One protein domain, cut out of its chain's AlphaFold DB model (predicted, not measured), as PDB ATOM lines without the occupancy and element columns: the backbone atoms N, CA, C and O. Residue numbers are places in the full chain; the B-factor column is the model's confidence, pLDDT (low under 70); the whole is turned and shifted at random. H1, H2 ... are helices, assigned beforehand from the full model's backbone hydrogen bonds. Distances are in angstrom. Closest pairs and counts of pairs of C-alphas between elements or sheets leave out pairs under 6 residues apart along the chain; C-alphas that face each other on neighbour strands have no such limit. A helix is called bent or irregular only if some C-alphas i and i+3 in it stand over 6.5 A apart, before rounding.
ATOM      1  N   SER A 175     169.508  62.800 119.297       68.81
ATOM      2  CA  SER A 175     169.246  63.807 118.268       68.81
ATOM      3  C   SER A 175     168.199  64.814 118.762       68.81
ATOM      4  O   SER A 175     167.275  64.442 119.491       68.81
ATOM      5  N   MET A 176     168.293  66.081 118.337       63.84
ATOM      6  CA  MET A 176     167.279  67.106 118.643       63.84
ATOM      7  C   MET A 176     165.862  66.647 118.275       63.84
ATOM      8  O   MET A 176     164.920  66.890 119.023       63.84
ATOM      9  N   VAL A 177     165.722  65.892 117.182       64.88
ATOM     10  CA  VAL A 177     164.434  65.350 116.723       64.88
ATOM     11  C   VAL A 177     163.833  64.373 117.738       64.88
ATOM     12  O   VAL A 177     162.624  64.359 117.955       64.88
ATOM     13  N   GLU A 178     164.667  63.582 118.411       69.31
ATOM     14  CA  GLU A 178     164.232  62.618 119.427       69.31
ATOM     15  C   GLU A 178     163.896  63.296 120.762       69.31
ATOM     16  O   GLU A 178     163.044  62.831 121.519       69.31
ATOM     17  N   VAL A 179     164.514  64.447 121.033       70.94
ATOM     18  CA  VAL A 179     164.156  65.307 122.164       70.94
ATOM     19  C   VAL A 179     162.806  65.993 121.940       70.94
ATOM     20  O   VAL A 179     162.008  66.056 122.880       70.94
ATOM     21  N   GLU A 180     162.546  66.471 120.722       70.31
ATOM     22  CA  GLU A 180     161.315  67.179 120.350       70.31
ATOM     23  C   GLU A 180     160.128  66.236 120.111       70.31
ATOM     24  O   GLU A 180     159.001  66.571 120.461       70.31
ATOM     25  N   SER A 181     160.368  65.035 119.579       74.75
ATOM     26  CA  SER A 181     159.328  64.025 119.307       74.75
ATOM     27  C   SER A 181     159.331  62.868 120.310       74.75
ATOM     28  O   SER A 181     158.753  61.812 120.056       74.75
ATOM     29  N   GLY A 182     160.003  63.041 121.448       80.31
ATOM     30  CA  GLY A 182     160.177  61.979 122.429       80.31
ATOM     31  C   GLY A 182     158.852  61.511 123.055       80.31
ATOM     32  O   GLY A 182     157.889  62.286 123.135       80.31
ATOM     33  N   PRO A 183     158.802  60.281 123.602       82.12
ATOM     34  CA  PRO A 183     157.601  59.720 124.234       82.12
ATOM     35  C   PRO A 183     156.987  60.625 125.312       82.12
ATOM     36  O   PRO A 183     155.768  60.704 125.447       82.12
ATOM     37  N   GLY A 184     157.827  61.355 126.056       84.69
ATOM     38  CA  GLY A 184     157.380  62.326 127.057       84.69
ATOM     39  C   GLY A 184     156.672  63.549 126.466       84.69
ATOM     40  O   GLY A 184     155.670  63.993 127.024       84.69
ATOM     41  N   VAL A 185     157.151  64.072 125.332       87.12
ATOM     42  CA  VAL A 185     156.534  65.229 124.661       87.12
ATOM     43  C   VAL A 185     155.186  64.827 124.063       87.12
ATOM     44  O   VAL A 185     154.192  65.501 124.320       87.12
ATOM     45  N   LEU A 186     155.122  63.680 123.376       88.25
ATOM     46  CA  LEU A 186     153.883  63.122 122.817       88.25
ATOM     47  C   LEU A 186     152.829  62.825 123.895       88.25
ATOM     48  O   LEU A 186     151.646  63.130 123.726       88.25
ATOM     49  N   PHE A 187     153.248  62.252 125.026       88.94
ATOM     50  CA  PHE A 187     152.347  62.004 126.150       88.94
ATOM     51  C   PHE A 187     151.844  63.316 126.765       88.94
ATOM     52  O   PHE A 187     150.651  63.455 127.030       88.94
ATOM     53  N   SER A 188     152.727  64.305 126.941       88.88
ATOM     54  CA  SER A 188     152.352  65.622 127.458       88.88
ATOM     55  C   SER A 188     151.377  66.352 126.527       88.88
ATOM     56  O   SER A 188     150.354  66.843 126.999       88.88
ATOM     57  N   SER A 189     151.614  66.358 125.210       90.62
ATOM     58  CA  SER A 189     150.675  66.945 124.246       90.62
ATOM     59  C   SER A 189     149.328  66.220 124.247       90.62
ATOM     60  O   SER A 189     148.284  66.866 124.166       90.62
ATOM     61  N   GLY A 190     149.338  64.891 124.408       92.25
ATOM     62  CA  GLY A 190     148.129  64.085 124.579       92.25
ATOM     63  C   GLY A 190     147.342  64.447 125.842       92.25
ATOM     64  O   GLY A 190     146.122  64.577 125.775       92.25
ATOM     65  N   LEU A 191     148.020  64.683 126.971       90.50
ATOM     66  CA  LEU A 191     147.384  65.152 128.209       90.50
ATOM     67  C   LEU A 191     146.770  66.550 128.053       90.50
ATOM     68  O   LEU A 191     145.664  66.780 128.538       90.50
ATOM     69  N   ILE A 192     147.445  67.466 127.350       90.88
ATOM     70  CA  ILE A 192     146.924  68.814 127.074       90.88
ATOM     71  C   ILE A 192     145.660  68.729 126.205       90.88
ATOM     72  O   ILE A 192     144.627  69.306 126.552       90.88
ATOM     73  N   ALA A 193     145.713  67.976 125.101       93.81
ATOM     74  CA  ALA A 193     144.571  67.792 124.209       93.81
ATOM     75  C   ALA A 193     143.406  67.070 124.908       93.81
ATOM     76  O   ALA A 193     142.255  67.493 124.799       93.81
ATOM     77  N   GLY A 194     143.700  66.018 125.675       92.75
ATOM     78  CA  GLY A 194     142.711  65.275 126.453       92.75
ATOM     79  C   GLY A 194     142.033  66.141 127.514       92.75
ATOM     80  O   GLY A 194     140.813  66.095 127.643       92.75
ATOM     81  N   GLY A 195     142.798  66.986 128.214       89.81
ATOM     82  CA  GLY A 195     142.263  67.953 129.173       89.81
ATOM     83  C   GLY A 195     141.317  68.965 128.521       89.81
ATOM     84  O   GLY A 195     140.243  69.231 129.057       89.81
ATOM     85  N   ALA A 196     141.662  69.467 127.332       90.56
ATOM     86  CA  ALA A 196     140.797  70.371 126.577       90.56
ATOM     87  C   ALA A 196     139.483  69.694 126.150       90.56
ATOM     88  O   ALA A 196     138.407  70.259 126.347       90.56
ATOM     89  N   ILE A 197     139.548  68.468 125.618       91.75
ATOM     90  CA  ILE A 197     138.356  67.705 125.214       91.75
ATOM     91  C   ILE A 197     137.479  67.389 126.431       91.75
ATOM     92  O   ILE A 197     136.269  67.595 126.376       91.75
ATOM     93  N   ALA A 198     138.072  66.950 127.545       89.50
ATOM     94  CA  ALA A 198     137.344  66.713 128.788       89.50
ATOM     95  C   ALA A 198     136.652  67.991 129.287       89.50
ATOM     96  O   ALA A 198     135.484  67.942 129.664       89.50
ATOM     97  N   GLY A 199     137.329  69.142 129.213       84.94
ATOM     98  CA  GLY A 199     136.742  70.444 129.532       84.94
ATOM     99  C   GLY A 199     135.534  70.788 128.656       84.94
ATOM    100  O   GLY A 199     134.511  71.223 129.178       84.94
ATOM    101  N   ILE A 200     135.609  70.530 127.344       86.19
ATOM    102  CA  ILE A 200     134.480  70.728 126.417       86.19
ATOM    103  C   ILE A 200     133.308  69.812 126.780       86.19
ATOM    104  O   ILE A 200     132.165  70.265 126.812       86.19
ATOM    105  N   VAL A 201     133.575  68.539 127.080       87.44
ATOM    106  CA  VAL A 201     132.535  67.585 127.494       87.44
ATOM    107  C   VAL A 201     131.868  68.043 128.789       87.44
ATOM    108  O   VAL A 201     130.642  68.095 128.852       87.44
ATOM    109  N   ILE A 202     132.651  68.436 129.799       81.44
ATOM    110  CA  ILE A 202     132.133  68.951 131.074       81.44
ATOM    111  C   ILE A 202     131.282  70.205 130.845       81.44
ATOM    112  O   ILE A 202     130.185  70.292 131.387       81.44
ATOM    113  N   ALA A 203     131.735  71.140 130.006       80.00
ATOM    114  CA  ALA A 203     130.970  72.336 129.660       80.00
ATOM    115  C   ALA A 203     129.655  72.002 128.930       80.00
ATOM    116  O   ALA A 203     128.622  72.606 129.212       80.00
ATOM    117  N   GLY A 204     129.665  71.011 128.033       83.31
ATOM    118  CA  GLY A 204     128.459  70.530 127.357       83.31
ATOM    119  C   GLY A 204     127.448  69.912 128.326       83.31
ATOM    120  O   GLY A 204     126.258  70.221 128.262       83.31
ATOM    121  N   VAL A 205     127.917  69.092 129.271       81.62
ATOM    122  CA  VAL A 205     127.071  68.525 130.334       81.62
ATOM    123  C   VAL A 205     126.544  69.629 131.257       81.62
ATOM    124  O   VAL A 205     125.363  69.614 131.598       81.62
ATOM    125  N   ALA A 206     127.373  70.616 131.608       73.56
ATOM    126  CA  ALA A 206     126.956  71.785 132.383       73.56
ATOM    127  C   ALA A 206     125.806  72.530 131.702       73.56
ATOM    128  O   ALA A 206     124.783  72.791 132.331       73.56
ATOM    129  N   ALA A 207     125.941  72.806 130.403       75.06
ATOM    130  CA  ALA A 207     124.923  73.494 129.620       75.06
ATOM    131  C   ALA A 207     123.601  72.711 129.557       75.06
ATOM    132  O   ALA A 207     122.532  73.302 129.676       75.06
ATOM    133  N   ALA A 208     123.649  71.380 129.441       77.81
ATOM    134  CA  ALA A 208     122.449  70.540 129.457       77.81
ATOM    135  C   ALA A 208     121.726  70.530 130.818       77.81
ATOM    136  O   ALA A 208     120.523  70.275 130.878       77.81
ATOM    137  N   LEU A 209     122.447  70.802 131.909       72.75
ATOM    138  CA  LEU A 209     121.895  70.852 133.262       72.75
ATOM    139  C   LEU A 209     121.523  72.264 133.723       72.75
ATOM    140  O   LEU A 209     120.849  72.377 134.743       72.75
ATOM    141  N   VAL A 210     121.890  73.318 132.984       71.19
ATOM    142  CA  VAL A 210     121.576  74.719 133.327       71.19
ATOM    143  C   VAL A 210     120.083  74.924 133.573       71.19
ATOM    144  O   VAL A 210     119.724  75.488 134.597       71.19
ATOM    145  N   SER A 211     119.209  74.382 132.721       66.19
ATOM    146  CA  SER A 211     117.753  74.516 132.893       66.19
ATOM    147  C   SER A 211     117.232  73.833 134.165       66.19
ATOM    148  O   SER A 211     116.280  74.301 134.787       66.19
ATOM    149  N   ARG A 212     117.878  72.738 134.593       67.44
ATOM    150  CA  ARG A 212     117.559  72.046 135.851       67.44
ATOM    151  C   ARG A 212     118.134  72.775 137.066       67.44
ATOM    152  O   ARG A 212     117.467  72.841 138.093       67.44
ATOM    153  N   ALA A 213     119.329  73.348 136.943       62.41
ATOM    154  CA  ALA A 213     119.951  74.168 137.979       62.41
ATOM    155  C   ALA A 213     119.156  75.460 138.237       62.41
ATOM    156  O   ALA A 213     118.920  75.822 139.388       62.41
ATOM    157  N   GLU A 214     118.652  76.088 137.171       64.88
ATOM    158  CA  GLU A 214     117.807  77.284 137.227       64.88
ATOM    159  C   GLU A 214     116.470  76.993 137.928       64.88
ATOM    160  O   GLU A 214     116.063  77.740 138.816       64.88
ATOM    161  N   SER A 215     115.850  75.834 137.651       64.31
ATOM    162  CA  SER A 215     114.642  75.385 138.368       64.31
ATOM    163  C   SER A 215     114.857  75.106 139.863       64.31
ATOM    164  O   SER A 215     113.897  75.095 140.629       64.31
ATOM    165  N   ALA A 216     116.107  74.901 140.284       64.62
ATOM    166  CA  ALA A 216     116.495  74.665 141.670       64.62
ATOM    167  C   ALA A 216     117.106  75.909 142.353       64.62
ATOM    168  O   ALA A 216     117.494  75.817 143.514       64.62
ATOM    169  N   GLN A 217     117.190  77.057 141.660       64.88
ATOM    170  CA  GLN A 217     117.815  78.304 142.139       64.88
ATOM    171  C   GLN A 217     119.259  78.142 142.666       64.88
ATOM    172  O   GLN A 217     119.682  78.869 143.563       64.88
ATOM    173  N   VAL A 218     120.038  77.212 142.104       68.62
ATOM    174  CA  VAL A 218     121.458  77.005 142.452       68.62
ATOM    175  C   VAL A 218     122.346  77.285 141.236       68.62
ATOM    176  O   VAL A 218     121.942  76.965 140.114       68.62
ATOM    177  N   PRO A 219     123.566  77.831 141.411       65.25
ATOM    178  CA  PRO A 219     124.519  77.965 140.315       65.25
ATOM    179  C   PRO A 219     124.759  76.616 139.621       65.25
ATOM    180  O   PRO A 219     124.933  75.588 140.276       65.25
ATOM    181  N   ALA A 220     124.805  76.598 138.285       60.97
ATOM    182  CA  ALA A 220     124.953  75.358 137.511       60.97
ATOM    183  C   ALA A 220     126.232  74.566 137.856       60.97
ATOM    184  O   ALA A 220     126.242  73.337 137.768       60.97
ATOM    185  N   ALA A 221     127.286  75.260 138.297       59.00
ATOM    186  CA  ALA A 221     128.510  74.646 138.806       59.00
ATOM    187  C   ALA A 221     128.268  73.849 140.104       59.00
ATOM    188  O   ALA A 221     128.716  72.707 140.214       59.00
ATOM    189  N   ASP A 222     127.494  74.407 141.038       61.75
ATOM    190  CA  ASP A 222     127.143  73.752 142.302       61.75
ATOM    191  C   ASP A 222     126.154  72.604 142.082       61.75
ATOM    192  O   ASP A 222     126.259  71.554 142.717       61.75
ATOM    193  N   TYR A 223     125.237  72.752 141.122       64.12
ATOM    194  CA  TYR A 223     124.319  71.681 140.739       64.12
ATOM    195  C   TYR A 223     125.066  70.481 140.144       64.12
ATOM    196  O   TYR A 223     124.815  69.341 140.526       64.12
ATOM    197  N   LEU A 224     126.039  70.722 139.260       61.34
ATOM    198  CA  LEU A 224     126.914  69.673 138.735       61.34
ATOM    199  C   LEU A 224     127.700  68.966 139.841       61.34
ATOM    200  O   LEU A 224     127.726  67.736 139.880       61.34
ATOM    201  N   ALA A 225     128.314  69.726 140.749       61.81
ATOM    202  CA  ALA A 225     129.062  69.172 141.874       61.81
ATOM    203  C   ALA A 225     128.171  68.315 142.794       61.81
ATOM    204  O   ALA A 225     128.603  67.264 143.285       61.81
ATOM    205  N   HIS A 226     126.910  68.719 142.975       62.47
ATOM    206  CA  HIS A 226     125.921  68.000 143.773       62.47
ATOM    207  C   HIS A 226     125.395  66.731 143.080       62.47
ATOM    208  O   HIS A 226     125.343  65.673 143.705       62.47
ATOM    209  N   VAL A 227     125.073  66.793 141.780       61.47
ATOM    210  CA  VAL A 227     124.569  65.651 140.985       61.47
ATOM    211  C   VAL A 227     125.638  64.579 140.788       61.47
ATOM    212  O   VAL A 227     125.347  63.386 140.856       61.47
ATOM    213  N   VAL A 228     126.888  64.989 140.575       66.44
ATOM    214  CA  VAL A 228     128.022  64.065 140.461       66.44
ATOM    215  C   VAL A 228     128.367  63.448 141.828       66.44
ATOM    216  O   VAL A 228     128.966  62.375 141.893       66.44
ATOM    217  N   GLY A 229     127.971  64.085 142.939       61.44
ATOM    218  CA  GLY A 229     128.081  63.540 144.297       61.44
ATOM    219  C   GLY A 229     129.516  63.309 144.787       61.44
ATOM    220  O   GLY A 229     129.715  62.786 145.887       61.44
ATOM    221  N   LEU A 230     130.528  63.702 144.002       60.44
ATOM    222  CA  LEU A 230     131.939  63.553 144.361       60.44
ATOM    223  C   LEU A 230     132.270  64.377 145.612       60.44
ATOM    224  O   LEU A 230     132.987  63.894 146.482       60.44
ATOM    225  N   GLN A 231     131.689  65.570 145.749       58.78
ATOM    226  CA  GLN A 231     131.936  66.461 146.886       58.78
ATOM    227  C   GLN A 231     131.403  65.887 148.210       58.78
ATOM    228  O   GLN A 231     132.077  65.971 149.233       58.78
ATOM    229  N   GLY A 232     130.246  65.213 148.182       59.16
ATOM    230  CA  GLY A 232     129.684  64.526 149.352       59.16
ATOM    231  C   GLY A 232     130.445  63.253 149.743       59.16
ATOM    232  O   GLY A 232     130.547  62.942 150.927       59.16
ATOM    233  N   ARG A 233     131.023  62.533 148.770       59.09
ATOM    234  CA  ARG A 233     131.843  61.329 149.017       59.09
ATOM    235  C   ARG A 233     133.284  61.626 149.439       59.09
ATOM    236  O   ARG A 233     133.878  60.802 150.126       59.09
ATOM    237  N   LEU A 234     133.843  62.764 149.027       59.09
ATOM    238  CA  LEU A 234     135.219  63.172 149.342       59.09
ATOM    239  C   LEU A 234     135.312  64.071 150.589       59.09
ATOM    240  O   LEU A 234     136.397  64.208 151.151       59.09
ATOM    241  N   GLY A 235     134.196  64.633 151.069       65.94
ATOM    242  CA  GLY A 235     134.120  65.344 152.351       65.94
ATOM    243  C   GLY A 235     135.191  66.434 152.502       65.94
ATOM    244  O   GLY A 235     135.409  67.234 151.597       65.94
ATOM    245  N   VAL A 236     135.900  66.433 153.637       59.16
ATOM    246  CA  VAL A 236     136.980  67.388 153.973       59.16
ATOM    247  C   VAL A 236     138.131  67.369 152.953       59.16
ATOM    248  O   VAL A 236     138.807  68.378 152.765       59.16
ATOM    249  N   PHE A 237     138.333  66.260 152.232       55.81
ATOM    250  CA  PHE A 237     139.370  66.171 151.204       55.81
ATOM    251  C   PHE A 237     139.008  66.932 149.923       55.81
ATOM    252  O   PHE A 237     139.913  67.361 149.216       55.81
ATOM    253  N   ALA A 238     137.719  67.156 149.638       57.16
ATOM    254  CA  ALA A 238     137.289  67.937 148.476       57.16
ATOM    255  C   ALA A 238     137.625  69.433 148.603       57.16
ATOM    256  O   ALA A 238     137.784  70.108 147.593       57.16
ATOM    257  N   GLN A 239     137.743  69.943 149.834       59.53
ATOM    258  CA  GLN A 239     138.124  71.336 150.099       59.53
ATOM    259  C   GLN A 239     139.636  71.535 150.267       59.53
ATOM    260  O   GLN A 239     140.085  72.656 150.485       59.53
ATOM    261  N   SER A 240     140.426  70.462 150.195       68.12
ATOM    262  CA  SER A 240     141.870  70.523 150.392       68.12
ATOM    263  C   SER A 240     142.612  70.438 149.061       68.12
ATOM    264  O   SER A 240     142.425  69.491 148.294       68.12
ATOM    265  N   ASP A 241     143.553  71.359 148.838       77.94
ATOM    266  CA  ASP A 241     144.456  71.355 147.673       77.94
ATOM    267  C   ASP A 241     145.339  70.096 147.585       77.94
ATOM    268  O   ASP A 241     146.004  69.852 146.576       77.94
ATOM    269  N   VAL A 242     145.331  69.256 148.625       81.12
ATOM    270  CA  VAL A 242     146.081  67.999 148.704       81.12
ATOM    271  C   VAL A 242     145.682  67.020 147.601       81.12
ATOM    272  O   VAL A 242     146.563  66.362 147.052       81.12
ATOM    273  N   ILE A 243     144.397  66.926 147.232       81.19
ATOM    274  CA  ILE A 243     143.980  66.043 146.126       81.19
ATOM    275  C   ILE A 243     144.588  66.536 144.814       81.19
ATOM    276  O   ILE A 243     145.203  65.755 144.088       81.19
ATOM    277  N   SER A 244     144.448  67.830 144.527       81.75
ATOM    278  CA  SER A 244     144.998  68.454 143.322       81.75
ATOM    279  C   SER A 244     146.513  68.263 143.246       81.75
ATOM    280  O   SER A 244     147.038  67.876 142.202       81.75
ATOM    281  N   LEU A 245     147.211  68.437 144.372       85.19
ATOM    282  CA  LEU A 245     148.650  68.218 144.476       85.19
ATOM    283  C   LEU A 245     149.031  66.745 144.267       85.19
ATOM    284  O   LEU A 245     149.987  66.460 143.548       85.19
ATOM    285  N   ALA A 246     148.285  65.805 144.851       87.88
ATOM    286  CA  ALA A 246     148.528  64.371 144.700       87.88
ATOM    287  C   ALA A 246     148.300  63.901 143.257       87.88
ATOM    288  O   ALA A 246     149.112  63.149 142.719       87.88
ATOM    289  N   VAL A 247     147.235  64.380 142.603       87.75
ATOM    290  CA  VAL A 247     146.964  64.106 141.185       87.75
ATOM    291  C   VAL A 247     148.064  64.704 140.308       87.75
ATOM    292  O   VAL A 247     148.579  64.016 139.428       87.75
ATOM    293  N   PHE A 248     148.479  65.945 140.575       87.94
ATOM    294  CA  PHE A 248     149.568  66.599 139.849       87.94
ATOM    295  C   PHE A 248     150.896  65.840 139.997       87.94
ATOM    296  O   PHE A 248     151.558  65.547 139.001       87.94
ATOM    297  N   ALA A 249     151.255  65.443 141.220       89.00
ATOM    298  CA  ALA A 249     152.444  64.640 141.493       89.00
ATOM    299  C   ALA A 249     152.365  63.255 140.827       89.00
ATOM    300  O   ALA A 249     153.347  62.791 140.246       89.00
ATOM    301  N   GLY A 250     151.192  62.615 140.856       91.25
ATOM    302  CA  GLY A 250     150.937  61.343 140.183       91.25
ATOM    303  C   GLY A 250     151.121  61.436 138.668       91.25
ATOM    304  O   GLY A 250     151.824  60.612 138.084       91.25
ATOM    305  N   LEU A 251     150.567  62.471 138.032       89.62
ATOM    306  CA  LEU A 251     150.761  62.739 136.604       89.62
ATOM    307  C   LEU A 251     152.229  63.033 136.273       89.62
ATOM    308  O   LEU A 251     152.752  62.482 135.305       89.62
ATOM    309  N   GLY A 252     152.915  63.827 137.100       86.56
ATOM    310  CA  GLY A 252     154.349  64.093 136.960       86.56
ATOM    311  C   GLY A 252     155.196  62.819 137.054       86.56
ATOM    312  O   GLY A 252     156.111  62.618 136.256       86.56
ATOM    313  N   PHE A 253     154.854  61.909 137.970       88.94
ATOM    314  CA  PHE A 253     155.513  60.610 138.100       88.94
ATOM    315  C   PHE A 253     155.244  59.690 136.901       88.94
ATOM    316  O   PHE A 253     156.161  59.025 136.414       88.94
ATOM    317  N   ILE A 254     154.009  59.660 136.389       88.94
ATOM    318  CA  ILE A 254     153.665  58.898 135.180       88.94
ATOM    319  C   ILE A 254     154.445  59.441 133.982       88.94
ATOM    320  O   ILE A 254     155.055  58.654 133.260       88.94
ATOM    321  N   LEU A 255     154.487  60.765 133.809       87.81
ATOM    322  CA  LEU A 255     155.264  61.417 132.758       87.81
ATOM    323  C   LEU A 255     156.748  61.049 132.868       87.81
ATOM    324  O   LEU A 255     157.339  60.629 131.876       87.81
ATOM    325  N   TYR A 256     157.331  61.133 134.069       86.00
ATOM    326  CA  TYR A 256     158.708  60.705 134.322       86.00
ATOM    327  C   TYR A 256     158.927  59.246 133.906       86.00
ATOM    328  O   TYR A 256     159.873  58.945 133.182       86.00
ATOM    329  N   ARG A 257     158.021  58.338 134.293       86.31
ATOM    330  CA  ARG A 257     158.118  56.916 133.945       86.31
ATOM    331  C   ARG A 257     158.030  56.686 132.438       86.31
ATOM    332  O   ARG A 257     158.833  55.919 131.920       86.31
ATOM    333  N   VAL A 258     157.086  57.330 131.752       86.00
ATOM    334  CA  VAL A 258     156.878  57.202 130.298       86.00
ATOM    335  C   VAL A 258     158.051  57.783 129.516       86.00
ATOM    336  O   VAL A 258     158.502  57.160 128.567       86.00
ATOM    337  N   ALA A 259     158.583  58.930 129.935       81.75
ATOM    338  CA  ALA A 259     159.715  59.578 129.277       81.75
ATOM    339  C   ALA A 259     161.076  58.920 129.583       81.75
ATOM    340  O   ALA A 259     162.060  59.197 128.902       81.75
ATOM    341  N   SER A 260     161.146  58.100 130.637       77.12
ATOM    342  CA  SER A 260     162.343  57.337 131.025       77.12
ATOM    343  C   SER A 260     162.409  55.920 130.443       77.12
ATOM    344  O   SER A 260     163.406  55.235 130.674       77.12
ATOM    345  N   ARG A 261     161.344  55.473 129.767       71.94
ATOM    346  CA  ARG A 261     161.304  54.225 128.996       71.94
ATOM    347  C   ARG A 261     161.851  54.469 127.602       71.94
ATOM    348  O   ARG A 261     162.517  53.536 127.113       71.94
TER     349      ARG A 261
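What this domain is: This is residues 175 to 261 of the 261 residues of the protein "OPT/YSL family transporter" of Gemmatimonadales bacterium (UniProt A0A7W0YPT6). What shape does the chain make? The long helix H2 and the shorter H5 make an open, narrow V, meeting where H2 begins and H5 ends, and the short helices H3 and H4 bridge the wide end, so that the frame has an empty middle. The little helix H1 sticks out beyond the point of the V, with residues 175 to 181 standing free. What is it made of, and how large is it? The printed part has 87 residues with five named helices, H1 to H5 in order, and no named strand: the class is all helix. It is only just loose, close to extended, with a radius of gyration of the C-alphas of 18.0 A and spans of 59 by 28 by 14 A.

Where its parts are: Where is the longest helix? H2 is residues 183 to 215, 47.9 A from C-alpha 183 at (157.601, 59.720, 124.234) to C-alpha 215 at (114.642, 75.385, 138.368). It has a kink of 43 degrees near residue 209 and is irregular, with C-alphas 208 and 211 7.0 A apart. Where are the others? H5 is residues 242 to 259, 25.2 A long, ending with C-alpha 259 at (159.715, 59.578, 129.277). H3 is residues 220 to 228, 12.1 A long, and H1 is residues 176 to 180. H4, residues 230 to 239, is irregular, with C-alphas 233 and 236 9.4 A apart.

How they stand to each other: What touches H2? With residues 183 to 188 alone it touches residues 255 to 259 of H5, opposite ways at a shallow tilt of 33 degrees, only just short of steep; the closest C-alphas, of Gly 184 and Ala 259, are 4.2 A apart. With residues 206 to 214 alone it touches H3, about perpendicular at 77 degrees, the closest C-alphas being those of Ala 213 and Ala 220 at 5.2 A. How do the rest stand? H4 is close to but not clearly touching H3, the closest C-alphas being those of Ala 225 and Gln 231 at 6.4 A, and likewise H5, those of Phe 237 and Ile 243 at 6.9 A. H2 and H4 are apart, as are H3 and H5, while H1 and H2 meet only through their link. Are the backbones helical throughout? In H1, H3 and H5 every O i to N i+4 pair is within hydrogen-bond range. In H2 27 of 29 are, and in H4 2 of 6, beside 4 of 7 O i to N i+3 pairs.

The domain as a whole: How far does it reach? The two C-alphas farthest apart, those of Ser 175 and Ser 215, are 59.3 A apart. Is it continuous? The printed part has no cut, and the four links between helices are tight. Where is confidence low? The mean pLDDT of the printed part is 75.9, and residues 175 to 178 and 211 to 240 are under 70.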